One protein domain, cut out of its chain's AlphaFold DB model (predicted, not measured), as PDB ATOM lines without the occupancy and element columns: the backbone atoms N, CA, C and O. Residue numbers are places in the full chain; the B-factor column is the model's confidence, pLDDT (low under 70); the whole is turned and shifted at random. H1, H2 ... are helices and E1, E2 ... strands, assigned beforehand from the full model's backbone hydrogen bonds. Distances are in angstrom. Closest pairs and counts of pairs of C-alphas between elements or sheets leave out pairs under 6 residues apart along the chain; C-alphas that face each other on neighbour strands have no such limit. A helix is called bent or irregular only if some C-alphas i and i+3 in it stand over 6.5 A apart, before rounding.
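This is residues 111 to 211 of the 214 residues of an uncharacterized protein of Escherichia coli (UniProt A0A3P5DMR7). The model is a long, open rod: at one end helices H1 and H3 run side by side in opposite directions, and toward the other end strands E1 and E2 form a narrow two-strand ribbon. The third helix, H2, lies at the ribbon's end of the rod and folds back from the far end of E1, well away from the pair H1 and H3, and residues 167 to 173, of which 167 to 168 belong to H2 and the others to the long link after it, stand free and stick out. The printed part has 101 residues with three named helices and two named strands, in the order H1, E1, H2, E2, H3; the sheet, in the order E1 - E2, is antiparallel, and the class is mostly helix. The whole is extended, with a radius of gyration of the C-alphas of 20.9 A and spans of 65 by 29 by 23 A.

Strand E1 is residues 139 to 143, 13.2 A from first to last C-alpha, and E2 is residues 180 to 184, 12.8 A. Helix H2 is residues 149 to 168, 29.2 A long, and begins at C-alpha 149, (479.286, 445.169, 346.548). H1 is residues 114 to 131, 25.8 A long, from C-alpha 114 at (455.722, 411.052, 314.529). H3 is residues 190 to 209, 29.8 A long, and ends at C-alpha 209, (445.054, 412.889, 307.321).

E1 and E2 are antiparallel neighbours, with 163 degrees between their directions. The C-alphas of Gly 139 and Ala 184 face each other at 4.4 A. N 140 and O 183 are 3.1 A apart and N 142 and O 181 are 3.0 A apart, both within hydrogen-bond range. H1 and H3 touch, and their closest C-alphas, those of Gly 120 and Asn 201, are 5.8 A apart. They run opposite ways at a shallow tilt of 27 degrees. H2 touches no helix and is apart from both H1 and H3. H1 is apart from E2, and E1 is apart from H3. In H1 and H2 every O i to N i+4 pair is within hydrogen-bond range; in H3 15 of 16 are. H3 is neither bent nor irregular, but only just: C-alphas 206 and 209 are 6.0 A apart.

The two C-alphas farthest apart, those of Asn 148 and Ser 211, are 66.0 A apart, while the first and last printed C-alphas, those of Met 111 and Ser 211, are 14.9 A apart. The printed part has no cut. The link from H2 to E2, 11 residues, is long; the link from H1 to E1 is short, and those from E1 to H2 and from E2 to H3 are tight. The mean pLDDT of the printed part is 72.4, and 39 residues are under 70, among them residues 133 to 140, 164 to 179 and 183 to 192.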
ATOM      1  N   MET A 111     452.368 407.165 313.155       85.19
ATOM      2  CA  MET A 111     453.771 406.751 313.277       85.19
ATOM      3  C   MET A 111     454.630 407.275 312.124       85.19
ATOM      4  O   MET A 111     455.754 407.703 312.360       85.19
ATOM      5  N   GLN A 112     454.098 407.298 310.898       85.38
ATOM      6  CA  GLN A 112     454.806 407.844 309.732       85.38
ATOM      7  C   GLN A 112     455.156 409.330 309.890       85.38
ATOM      8  O   GLN A 112     456.151 409.785 309.337       85.38
ATOM      9  N   HIS A 113     454.366 410.075 310.664       86.50
ATOM     10  CA  HIS A 113     454.553 411.507 310.891       86.50
ATOM     11  C   HIS A 113     454.894 411.847 312.351       86.50
ATOM     12  O   HIS A 113     454.703 412.985 312.785       86.50
ATOM     13  N   ALA A 114     455.410 410.877 313.112       85.88
ATOM     14  CA  ALA A 114     455.722 411.052 314.529       85.88
ATOM     15  C   ALA A 114     456.723 412.194 314.771       85.88
ATOM     16  O   ALA A 114     456.554 412.963 315.713       85.88
ATOM     17  N   GLU A 115     457.716 412.357 313.890       83.62
ATOM     18  CA  GLU A 115     458.692 413.450 313.961       83.62
ATOM     19  C   GLU A 115     458.035 414.824 313.772       83.62
ATOM     20  O   GLU A 115     458.261 415.732 314.566       83.62
ATOM     21  N   THR A 116     457.163 414.971 312.768       84.88
ATOM     22  CA  THR A 116     456.425 416.219 312.516       84.88
ATOM     23  C   THR A 116     455.536 416.588 313.704       84.88
ATOM     24  O   THR A 116     455.499 417.746 314.118       84.88
ATOM     25  N   ILE A 117     454.850 415.599 314.284       86.06
ATOM     26  CA  ILE A 117     454.028 415.794 315.484       86.06
ATOM     27  C   ILE A 117     454.913 416.192 316.675       86.06
ATOM     28  O   ILE A 117     454.589 417.149 317.379       86.06
ATOM     29  N   GLY A 118     456.044 415.510 316.875       85.56
ATOM     30  CA  GLY A 118     456.998 415.796 317.948       85.56
ATOM     31  C   GLY A 118     457.587 417.204 317.856       85.56
ATOM     32  O   GLY A 118     457.539 417.956 318.828       85.56
ATOM     33  N   MET A 119     458.039 417.608 316.666       83.81
ATOM     34  CA  MET A 119     458.491 418.975 316.386       83.81
ATOM     35  C   MET A 119     457.396 419.992 316.717       83.81
ATOM     36  O   MET A 119     457.662 421.037 317.314       83.81
ATOM     37  N   GLY A 120     456.147 419.662 316.389       84.88
ATOM     38  CA  GLY A 120     455.013 420.502 316.714       84.88
ATOM     39  C   GLY A 120     454.762 420.665 318.213       84.88
ATOM     40  O   GLY A 120     454.502 421.782 318.667       84.88
ATOM     41  N   MET A 121     454.882 419.586 318.989       86.69
ATOM     42  CA  MET A 121     454.769 419.616 320.452       86.69
ATOM     43  C   MET A 121     455.891 420.445 321.088       86.69
ATOM     44  O   MET A 121     455.621 421.284 321.949       86.69
ATOM     45  N   SER A 122     457.137 420.273 320.640       83.62
ATOM     46  CA  SER A 122     458.272 421.080 321.107       83.62
ATOM     47  C   SER A 122     458.097 422.562 320.766       83.62
ATOM     48  O   SER A 122     458.343 423.423 321.609       83.62
ATOM     49  N   GLY A 123     457.595 422.875 319.567       82.81
ATOM     50  CA  GLY A 123     457.270 424.246 319.170       82.81
ATOM     51  C   GLY A 123     456.195 424.879 320.059       82.81
ATOM     52  O   GLY A 123     456.327 426.036 320.461       82.81
ATOM     53  N   GLN A 124     455.161 424.120 320.436       84.19
ATOM     54  CA  GLN A 124     454.140 424.580 321.387       84.19
ATOM     55  C   GLN A 124     454.719 424.836 322.785       84.19
ATOM     56  O   GLN A 124     454.391 425.849 323.401       84.19
ATOM     57  N   GLN A 125     455.605 423.965 323.274       83.75
ATOM     58  CA  GLN A 125     456.282 424.155 324.562       83.75
ATOM     59  C   GLN A 125     457.165 425.405 324.559       83.75
ATOM     60  O   GLN A 125     457.081 426.213 325.482       83.75
ATOM     61  N   TYR A 126     457.958 425.599 323.502       79.88
ATOM     62  CA  TYR A 126     458.767 426.802 323.323       79.88
ATOM     63  C   TYR A 126     457.897 428.064 323.298       79.88
ATOM     64  O   TYR A 126     458.166 429.015 324.024       79.88
ATOM     65  N   THR A 127     456.810 428.038 322.524       78.44
ATOM     66  CA  THR A 127     455.850 429.146 322.421       78.44
ATOM     67  C   THR A 127     455.246 429.487 323.785       78.44
ATOM     68  O   THR A 127     455.218 430.649 324.183       78.44
ATOM     69  N   SER A 128     454.819 428.473 324.540       81.44
ATOM     70  CA  SER A 128     454.300 428.645 325.899       81.44
ATOM     71  C   SER A 128     455.347 429.254 326.837       81.44
ATOM     72  O   SER A 128     455.071 430.243 327.514       81.44
ATOM     73  N   ALA A 129     456.577 428.731 326.850       77.19
ATOM     74  CA  ALA A 129     457.662 429.263 327.678       77.19
ATOM     75  C   ALA A 129     458.019 430.713 327.313       77.19
ATOM     76  O   ALA A 129     458.309 431.534 328.187       77.19
ATOM     77  N   PHE A 130     457.964 431.037 326.024       72.88
ATOM     78  CA  PHE A 130     458.222 432.369 325.510       72.88
ATOM     79  C   PHE A 130     457.178 433.387 325.984       72.88
ATOM     80  O   PHE A 130     457.555 434.429 326.524       72.88
ATOM     81  N   PHE A 131     455.883 433.071 325.868       73.06
ATOM     82  CA  PHE A 131     454.802 433.953 326.330       73.06
ATOM     83  C   PHE A 131     454.674 434.013 327.858       73.06
ATOM     84  O   PHE A 131     454.291 435.051 328.392       73.06
ATOM     85  N   ASN A 132     455.073 432.962 328.577       71.56
ATOM     86  CA  ASN A 132     455.121 432.957 330.045       71.56
ATOM     87  C   ASN A 132     456.311 433.750 330.629       71.56
ATOM     88  O   ASN A 132     456.526 433.745 331.839       71.56
ATOM     89  N   GLY A 133     457.087 434.446 329.791       62.19
ATOM     90  CA  GLY A 133     458.142 435.359 330.233       62.19
ATOM     91  C   GLY A 133     459.482 434.694 330.554       62.19
ATOM     92  O   GLY A 133     460.372 435.362 331.073       62.19
ATOM     93  N   ASN A 134     459.664 433.410 330.221       54.62
ATOM     94  CA  ASN A 134     460.918 432.691 330.475       54.62
ATOM     95  C   ASN A 134     462.012 432.965 329.427       54.62
ATOM     96  O   ASN A 134     463.160 432.585 329.638       54.62
ATOM     97  N   ALA A 135     461.679 433.611 328.305       53.75
ATOM     98  CA  ALA A 135     462.595 433.754 327.171       53.75
ATOM     99  C   ALA A 135     463.095 435.188 326.911       53.75
ATOM    100  O   ALA A 135     463.882 435.389 325.988       53.75
ATOM    101  N   ARG A 136     462.651 436.199 327.676       54.94
ATOM    102  CA  ARG A 136     463.011 437.605 327.421       54.94
ATOM    103  C   ARG A 136     463.396 438.351 328.703       54.94
ATOM    104  O   ARG A 136     462.553 438.508 329.585       54.94
ATOM    105  N   PRO A 137     464.626 438.891 328.800       54.56
ATOM    106  CA  PRO A 137     464.915 439.953 329.754       54.56
ATOM    107  C   PRO A 137     464.011 441.149 329.431       54.56
ATOM    108  O   PRO A 137     464.028 441.648 328.310       54.56
ATOM    109  N   ALA A 138     463.221 441.623 330.396       58.94
ATOM    110  CA  ALA A 138     462.324 442.768 330.194       58.94
ATOM    111  C   ALA A 138     463.081 444.090 329.934       58.94
ATOM    112  O   ALA A 138     462.493 445.088 329.527       58.94
ATOM    113  N   GLY A 139     464.388 444.120 330.182       62.53
ATOM    114  CA  GLY A 139     465.267 445.239 329.882       62.53
ATOM    115  C   GLY A 139     466.632 445.054 330.529       62.53
ATOM    116  O   GLY A 139     466.811 444.195 331.394       62.53
ATOM    117  N   ILE A 140     467.594 445.862 330.095       67.88
ATOM    118  CA  ILE A 140     468.926 445.932 330.702       67.88
ATOM    119  C   ILE A 140     468.981 447.199 331.552       67.88
ATOM    120  O   ILE A 140     468.585 448.272 331.093       67.88
ATOM    121  N   ILE A 141     469.474 447.063 332.784       72.62
ATOM    122  CA  ILE A 141     469.810 448.195 333.648       72.62
ATOM    123  C   ILE A 141     471.321 448.346 333.622       72.62
ATOM    124  O   ILE A 141     472.041 447.433 334.027       72.62
ATOM    125  N   SER A 142     471.791 449.501 333.176       73.75
ATOM    126  CA  SER A 142     473.204 449.864 333.258       73.75
ATOM    127  C   SER A 142     473.415 450.961 334.293       73.75
ATOM    128  O   SER A 142     472.639 451.916 334.366       73.75
ATOM    129  N   VAL A 143     474.480 450.819 335.080       76.69
ATOM    130  CA  VAL A 143     474.928 451.818 336.054       76.69
ATOM    131  C   VAL A 143     476.121 452.550 335.456       76.69
ATOM    132  O   VAL A 143     477.035 451.910 334.946       76.69
ATOM    133  N   LYS A 144     476.105 453.886 335.486       69.50
ATOM    134  CA  LYS A 144     477.160 454.704 334.858       69.50
ATOM    135  C   LYS A 144     478.470 454.774 335.662       69.50
ATOM    136  O   LYS A 144     479.501 455.069 335.073       69.50
ATOM    137  N   ASN A 145     478.432 454.490 336.967       72.56
ATOM    138  CA  ASN A 145     479.586 454.546 337.873       72.56
ATOM    139  C   ASN A 145     479.865 453.175 338.508       72.56
ATOM    140  O   ASN A 145     478.949 452.362 338.648       72.56
ATOM    141  N   GLU A 146     481.105 452.949 338.950       69.12
ATOM    142  CA  GLU A 146     481.471 451.767 339.736       69.12
ATOM    143  C   GLU A 146     480.684 451.718 341.056       69.12
ATOM    144  O   GLU A 146     480.590 452.705 341.792       69.12
ATOM    145  N   LEU A 147     480.093 450.560 341.353       69.69
ATOM    146  CA  LEU A 147     479.368 450.304 342.593       69.69
ATOM    147  C   LEU A 147     480.193 449.387 343.490       69.69
ATOM    148  O   LEU A 147     480.733 448.384 343.033       69.69
ATOM    149  N   ASN A 148     480.211 449.676 344.791       78.56
ATOM    150  CA  ASN A 148     480.675 448.708 345.782       78.56
ATOM    151  C   ASN A 148     479.670 447.540 345.926       78.56
ATOM    152  O   ASN A 148     478.475 447.690 345.640       78.56
ATOM    153  N   GLU A 149     480.127 446.376 346.403       75.00
ATOM    154  CA  GLU A 149     479.286 445.169 346.548       75.00
ATOM    155  C   GLU A 149     478.017 445.411 347.383       75.00
ATOM    156  O   GLU A 149     476.935 444.912 347.059       75.00
ATOM    157  N   GLN A 150     478.115 446.235 348.429       77.00
ATOM    158  CA  GLN A 150     476.979 446.571 349.291       77.00
ATOM    159  C   GLN A 150     475.891 447.362 348.547       77.00
ATOM    160  O   GLN A 150     474.697 447.128 348.755       77.00
ATOM    161  N   SER A 151     476.276 448.282 347.659       75.06
ATOM    162  CA  SER A 151     475.341 449.086 346.864       75.06
ATOM    163  C   SER A 151     474.696 448.260 345.756       75.06
ATOM    164  O   SER A 151     473.506 448.427 345.490       75.06
ATOM    165  N   TRP A 152     475.431 447.302 345.180       78.31
ATOM    166  CA  TRP A 152     474.878 446.327 344.236       78.31
ATOM    167  C   TRP A 152     473.792 445.454 344.880       78.31
ATOM    168  O   TRP A 152     472.704 445.287 344.324       78.31
ATOM    169  N   GLY A 153     474.040 444.964 346.101       80.56
ATOM    170  CA  GLY A 153     473.053 444.195 346.865       80.56
ATOM    171  C   GLY A 153     471.770 444.984 347.155       80.56
ATOM    172  O   GLY A 153     470.663 444.463 346.989       80.56
ATOM    173  N   ARG A 154     471.892 446.266 347.528       79.88
ATOM    174  CA  ARG A 154     470.735 447.158 347.738       79.88
ATOM    175  C   ARG A 154     469.948 447.387 346.448       79.88
ATOM    176  O   ARG A 154     468.720 447.297 346.473       79.88
ATOM    177  N   LEU A 155     470.641 447.622 345.333       77.69
ATOM    178  CA  LEU A 155     470.027 447.826 344.022       77.69
ATOM    179  C   LEU A 155     469.234 446.590 343.573       77.69
ATOM    180  O   LEU A 155     468.078 446.716 343.174       77.69
ATOM    181  N   LYS A 156     469.815 445.392 343.715       80.00
ATOM    182  CA  LYS A 156     469.153 444.122 343.383       80.00
ATOM    183  C   LYS A 156     467.883 443.907 344.212       80.00
ATOM    184  O   LYS A 156     466.833 443.596 343.655       80.00
ATOM    185  N   ASN A 157     467.959 444.133 345.525       81.69
ATOM    186  CA  ASN A 157     466.813 443.995 346.428       81.69
ATOM    187  C   ASN A 157     465.696 445.003 346.115       81.69
ATOM    188  O   ASN A 157     464.520 444.637 346.104       81.69
ATOM    189  N   MET A 158     466.049 446.260 345.837       78.31
ATOM    190  CA  MET A 158     465.094 447.290 345.419       78.31
ATOM    191  C   MET A 158     464.411 446.904 344.101       78.31
ATOM    192  O   MET A 158     463.187 446.970 344.000       78.31
ATOM    193  N   TRP A 159     465.185 446.438 343.119       75.44
ATOM    194  CA  TRP A 159     464.669 446.023 341.818       75.44
ATOM    195  C   TRP A 159     463.727 444.821 341.911       75.44
ATOM    196  O   TRP A 159     462.650 444.820 341.324       75.44
ATOM    197  N   GLN A 160     464.082 443.807 342.698       77.94
ATOM    198  CA  GLN A 160     463.270 442.600 342.850       77.94
ATOM    199  C   GLN A 160     461.924 442.901 343.535       77.94
ATOM    200  O   GLN A 160     460.886 442.360 343.140       77.94
ATOM    201  N   ARG A 161     461.916 443.841 344.494       75.94
ATOM    202  CA  ARG A 161     460.685 444.389 345.090       75.94
ATOM    203  C   ARG A 161     459.855 445.159 344.062       75.94
ATOM    204  O   ARG A 161     458.647 444.951 343.999       75.94
ATOM    205  N   ALA A 162     460.492 445.987 343.232       71.56
ATOM    206  CA  ALA A 162     459.815 446.743 342.179       71.56
ATOM    207  C   ALA A 162     459.161 445.827 341.128       71.56
ATOM    208  O   ALA A 162     457.989 446.004 340.815       71.56
ATOM    209  N   VAL A 163     459.864 444.793 340.650       72.06
ATOM    210  CA  VAL A 163     459.319 443.799 339.702       72.06
ATOM    211  C   VAL A 163     458.132 443.045 340.303       72.06
ATOM    212  O   VAL A 163     457.132 442.820 339.624       72.06
ATOM    213  N   THR A 164     458.213 442.677 341.582       69.94
ATOM    214  CA  THR A 164     457.110 441.993 342.278       69.94
ATOM    215  C   THR A 164     455.886 442.902 342.426       69.94
ATOM    216  O   THR A 164     454.763 442.446 342.237       69.94
ATOM    217  N   ALA A 165     456.097 444.189 342.710       67.00
ATOM    218  CA  ALA A 165     455.029 445.183 342.805       67.00
ATOM    219  C   ALA A 165     454.393 445.513 341.440       67.00
ATOM    220  O   ALA A 165     453.185 445.706 341.359       67.00
ATOM    221  N   LEU A 166     455.183 445.533 340.363       64.19
ATOM    222  CA  LEU A 166     454.692 445.730 338.993       64.19
ATOM    223  C   LEU A 166     453.888 444.528 338.481       64.19
ATOM    224  O   LEU A 166     452.949 444.702 337.715       64.19
ATOM    225  N   ARG A 167     454.221 443.305 338.917       63.19
ATOM    226  CA  ARG A 167     453.445 442.096 338.586       63.19
ATOM    227  C   ARG A 167     452.089 442.029 339.289       63.19
ATOM    228  O   ARG A 167     451.209 441.328 338.807       63.19
ATOM    229  N   SER A 168     451.929 442.701 340.429       62.47
ATOM    230  CA  SER A 168     450.685 442.694 341.205       62.47
ATOM    231  C   SER A 168     449.785 443.904 340.947       62.47
ATOM    232  O   SER A 168     448.627 443.885 341.358       62.47
ATOM    233  N   GLN A 169     450.290 444.957 340.292       57.34
ATOM    234  CA  GLN A 169     449.561 446.204 340.045       57.34
ATOM    235  C   GLN A 169     449.868 446.737 338.636       57.34
ATOM    236  O   GLN A 169     450.983 447.185 338.367       57.34
ATOM    237  N   GLU A 170     448.875 446.715 337.743       49.56
ATOM    238  CA  GLU A 170     448.986 447.288 336.393       49.56
ATOM    239  C   GLU A 170     449.083 448.832 336.435       49.56
ATOM    240  O   GLU A 170     448.527 449.483 337.320       49.56
ATOM    241  N   ASN A 171     449.781 449.428 335.456       49.38
ATOM    242  CA  ASN A 171     449.874 450.880 335.199       49.38
ATOM    243  C   ASN A 171     450.634 451.757 336.219       49.38
ATOM    244  O   ASN A 171     450.273 452.917 336.432       49.38
ATOM    245  N   LYS A 172     451.737 451.276 336.811       57.38
ATOM    246  CA  LYS A 172     452.630 452.129 337.622       57.38
ATOM    247  C   LYS A 172     453.882 452.579 336.868       57.38
ATOM    248  O   LYS A 172     454.605 451.770 336.296       57.38
ATOM    249  N   THR A 173     454.166 453.881 336.931       54.97
ATOM    250  CA  THR A 173     455.415 454.472 336.425       54.97
ATOM    251  C   THR A 173     456.537 454.222 337.432       54.97
ATOM    252  O   THR A 173     456.410 454.573 338.605       54.97
ATOM    253  N   MET A 174     457.634 453.609 336.990       63.06
ATOM    254  CA  MET A 174     458.803 453.348 337.830       63.06
ATOM    255  C   MET A 174     459.785 454.521 337.750       63.06
ATOM    256  O   MET A 174     460.244 454.872 336.666       63.06
ATOM    257  N   LEU A 175     460.122 455.115 338.896       59.53
ATOM    258  CA  LEU A 175     461.150 456.154 338.984       59.53
ATOM    259  C   LEU A 175     462.529 455.502 339.112       59.53
ATOM    260  O   LEU A 175     462.778 454.730 340.039       59.53
ATOM    261  N   LEU A 176     463.424 455.827 338.182       66.50
ATOM    262  CA  LEU A 176     464.818 455.396 338.208       66.50
ATOM    263  C   LEU A 176     465.691 456.531 338.768       66.50
ATOM    264  O   LEU A 176     465.546 457.673 338.328       66.50
ATOM    265  N   PRO A 177     466.601 456.252 339.720       67.19
ATOM    266  CA  PRO A 177     467.641 457.195 340.116       67.19
ATOM    267  C   PRO A 177     468.413 457.712 338.898       67.19
ATOM    268  O   PRO A 177     468.685 456.949 337.973       67.19
ATOM    269  N   ALA A 178     468.837 458.978 338.926       61.69
ATOM    270  CA  ALA A 178     469.464 459.669 337.790       61.69
ATOM    271  C   ALA A 178     470.725 458.985 337.206       61.69
ATOM    272  O   ALA A 178     471.163 459.327 336.108       61.69
ATOM    273  N   GLN A 179     471.323 458.024 337.922       66.50
ATOM    274  CA  GLN A 179     472.507 457.270 337.485       66.50
ATOM    275  C   GLN A 179     472.192 455.894 336.865       66.50
ATOM    276  O   GLN A 179     473.127 455.181 336.490       66.50
ATOM    277  N   LEU A 180     470.915 455.511 336.759       70.81
ATOM    278  CA  LEU A 180     470.483 454.269 336.117       70.81
ATOM    279  C   LEU A 180     469.908 454.558 334.730       70.81
ATOM    280  O   LEU A 180     469.010 455.382 334.585       70.81
ATOM    281  N   ASP A 181     470.407 453.845 333.723       72.00
ATOM    282  CA  ASP A 181     469.821 453.818 332.379       72.00
ATOM    283  C   ASP A 181     469.077 452.486 332.201       72.00
ATOM    284  O   ASP A 181     469.678 451.417 332.353       72.00
ATOM    285  N   TYR A 182     467.767 452.552 331.936       70.56
ATOM    286  CA  TYR A 182     466.927 451.390 331.646       70.56
ATOM    287  C   TYR A 182     466.589 451.371 330.164       70.56
ATOM    288  O   TYR A 182     465.921 452.268 329.647       70.56
ATOM    289  N   ARG A 183     466.999 450.296 329.495       66.19
ATOM    290  CA  ARG A 183     466.664 450.059 328.093       66.19
ATOM    291  C   ARG A 183     465.654 448.932 328.017       66.19
ATOM    292  O   ARG A 183     466.003 447.770 328.242       66.19
ATOM    293  N   ALA A 184     464.409 449.288 327.706       59.91
ATOM    294  CA  ALA A 184     463.388 448.315 327.349       59.91
ATOM    295  C   ALA A 184     463.826 447.606 326.062       59.91
ATOM    296  O   ALA A 184     464.072 448.252 325.042       59.91
ATOM    297  N   LEU A 185     463.934 446.281 326.110       61.50
ATOM    298  CA  LEU A 185     464.082 445.487 324.897       61.50
ATOM    299  C   LEU A 185     462.690 445.418 324.263       61.50
ATOM    300  O   LEU A 185     461.807 444.729 324.769       61.50
ATOM    301  N   THR A 186     462.459 446.219 323.223       54.09
ATOM    302  CA  THR A 186     461.167 446.270 322.533       54.09
ATOM    303  C   THR A 186     460.815 444.918 321.912       54.09
ATOM    304  O   THR A 186     461.686 444.122 321.552       54.09
ATOM    305  N   VAL A 187     459.505 444.658 321.823       55.16
ATOM    306  CA  VAL A 187     458.927 443.424 321.281       55.16
ATOM    307  C   VAL A 187     459.517 443.148 319.902       55.16
ATOM    308  O   VAL A 187     459.418 443.954 318.979       55.16
ATOM    309  N   SER A 188     460.197 442.012 319.810       56.81
ATOM    310  CA  SER A 188     461.010 441.636 318.664       56.81
ATOM    311  C   SER A 188     460.145 440.980 317.566       56.81
ATOM    312  O   SER A 188     459.167 440.309 317.907       56.81
ATOM    313  N   PRO A 189     460.523 441.094 316.271       62.12
ATOM    314  CA  PRO A 189     459.928 440.406 315.103       62.12
ATOM    315  C   PRO A 189     459.628 438.903 315.269       62.12
ATOM    316  O   PRO A 189     458.919 438.304 314.460       62.12
ATOM    317  N   VAL A 190     460.170 438.295 316.320       65.69
ATOM    318  CA  VAL A 190     459.966 436.912 316.751       65.69
ATOM    319  C   VAL A 190     458.489 436.567 316.995       65.69
ATOM    320  O   VAL A 190     458.090 435.444 316.708       65.69
ATOM    321  N   ASP A 191     457.650 437.500 317.455       65.12
ATOM    322  CA  ASP A 191     456.242 437.185 317.768       65.12
ATOM    323  C   ASP A 191     455.447 436.816 316.500       65.12
ATOM    324  O   ASP A 191     454.693 435.841 316.491       65.12
ATOM    325  N   ALA A 192     455.672 437.541 315.397       68.75
ATOM    326  CA  ALA A 192     455.076 437.229 314.096       68.75
ATOM    327  C   ALA A 192     455.583 435.881 313.551       68.75
ATOM    328  O   ALA A 192     454.794 435.067 313.071       68.75
ATOM    329  N   GLN A 193     456.879 435.600 313.718       76.06
ATOM    330  CA  GLN A 193     457.484 434.329 313.307       76.06
ATOM    331  C   GLN A 193     456.914 433.131 314.086       76.06
ATOM    332  O   GLN A 193     456.654 432.088 313.490       76.06
ATOM    333  N   ILE A 194     456.652 433.270 315.392       76.44
ATOM    334  CA  ILE A 194     456.037 432.215 316.218       76.44
ATOM    335  C   ILE A 194     454.602 431.908 315.762       76.44
ATOM    336  O   ILE A 194     454.201 430.739 315.687       76.44
ATOM    337  N   ILE A 195     453.822 432.941 315.425       76.62
ATOM    338  CA  ILE A 195     452.460 432.772 314.897       76.62
ATOM    339  C   ILE A 195     452.496 431.993 313.578       76.62
ATOM    340  O   ILE A 195     451.712 431.056 313.393       76.62
ATOM    341  N   ASP A 196     453.418 432.336 312.681       80.75
ATOM    342  CA  ASP A 196     453.557 431.655 311.395       80.75
ATOM    343  C   ASP A 196     454.040 430.208 311.557       80.75
ATOM    344  O   ASP A 196     453.457 429.303 310.953       80.75
ATOM    345  N   MET A 197     454.994 429.941 312.458       80.44
ATOM    346  CA  MET A 197     455.405 428.572 312.810       80.44
ATOM    347  C   MET A 197     454.229 427.733 313.331       80.44
ATOM    348  O   MET A 197     454.064 426.574 312.942       80.44
ATOM    349  N   THR A 198     453.362 428.315 314.163       79.81
ATOM    350  CA  THR A 198     452.185 427.619 314.708       79.81
ATOM    351  C   THR A 198     451.160 427.287 313.618       79.81
ATOM    352  O   THR A 198     450.609 426.181 313.592       79.81
ATOM    353  N   LYS A 199     450.920 428.212 312.677       83.12
ATOM    354  CA  LYS A 199     450.029 427.988 311.523       83.12
ATOM    355  C   LYS A 199     450.564 426.904 310.586       83.12
ATOM    356  O   LYS A 199     449.790 426.052 310.140       83.12
ATOM    357  N   LEU A 200     451.868 426.922 310.302       83.62
ATOM    358  CA  LEU A 200     452.526 425.914 309.470       83.62
ATOM    359  C   LEU A 200     452.426 424.532 310.114       83.62
ATOM    360  O   LEU A 200     451.969 423.593 309.470       83.62
ATOM    361  N   ASN A 201     452.739 424.424 311.404       82.75
ATOM    362  CA  ASN A 201     452.619 423.180 312.157       82.75
ATOM    363  C   ASN A 201     451.186 422.615 312.142       82.75
ATOM    364  O   ASN A 201     450.976 421.457 311.780       82.75
ATOM    365  N   ARG A 202     450.172 423.450 312.413       83.06
ATOM    366  CA  ARG A 202     448.759 423.041 312.289       83.06
ATOM    367  C   ARG A 202     448.442 422.497 310.893       83.06
ATOM    368  O   ARG A 202     447.729 421.502 310.776       83.06
ATOM    369  N   SER A 203     448.952 423.150 309.852       84.75
ATOM    370  CA  SER A 203     448.717 422.753 308.460       84.75
ATOM    371  C   SER A 203     449.411 421.436 308.118       84.75
ATOM    372  O   SER A 203     448.804 420.586 307.471       84.75
ATOM    373  N   MET A 204     450.635 421.223 308.611       81.75
ATOM    374  CA  MET A 204     451.350 419.954 308.465       81.75
ATOM    375  C   MET A 204     450.587 418.811 309.138       81.75
ATOM    376  O   MET A 204     450.340 417.794 308.495       81.75
ATOM    377  N   ILE A 205     450.125 418.998 310.381       81.94
ATOM    378  CA  ILE A 205     449.348 417.983 311.110       81.94
ATOM    379  C   ILE A 205     448.018 417.684 310.404       81.94
ATOM    380  O   ILE A 205     447.648 416.522 310.249       81.94
ATOM    381  N   ALA A 206     447.302 418.710 309.934       83.19
ATOM    382  CA  ALA A 206     446.071 418.514 309.168       83.19
ATOM    383  C   ALA A 206     446.329 417.774 307.840       83.19
ATOM    384  O   ALA A 206     445.532 416.924 307.436       83.19
ATOM    385  N   GLY A 207     447.465 418.052 307.195       81.25
ATOM    386  CA  GLY A 207     447.900 417.407 305.958       81.25
ATOM    387  C   GLY A 207     448.115 415.897 306.083       81.25
ATOM    388  O   GLY A 207     447.821 415.178 305.129       81.25
ATOM    389  N   ILE A 208     448.520 415.400 307.261       81.88
ATOM    390  CA  ILE A 208     448.738 413.962 307.530       81.88
ATOM    391  C   ILE A 208     447.504 413.127 307.161       81.88
ATOM    392  O   ILE A 208     447.608 412.067 306.547       81.88
ATOM    393  N   LEU A 209     446.314 413.611 307.521       71.19
ATOM    394  CA  LEU A 209     445.054 412.889 307.321       71.19
ATOM    395  C   LEU A 209     444.406 413.179 305.962       71.19
ATOM    396  O   LEU A 209     443.513 412.447 305.535       71.19
ATOM    397  N   MET A 210     444.843 414.242 305.283       63.72
ATOM    398  CA  MET A 210     444.249 414.740 304.043       63.72
ATOM    399  C   MET A 210     445.054 414.387 302.791       63.72
ATOM    400  O   MET A 210     444.796 414.996 301.754       63.72
ATOM    401  N   SER A 211     445.993 413.430 302.863       53.66
ATOM    402  CA  SER A 211     446.826 413.012 301.724       53.66
ATOM    403  C   SER A 211     445.979 412.852 300.453       53.66
ATOM    404  O   SER A 211     445.206 411.901 300.279       53.66
TER     405      SER A 211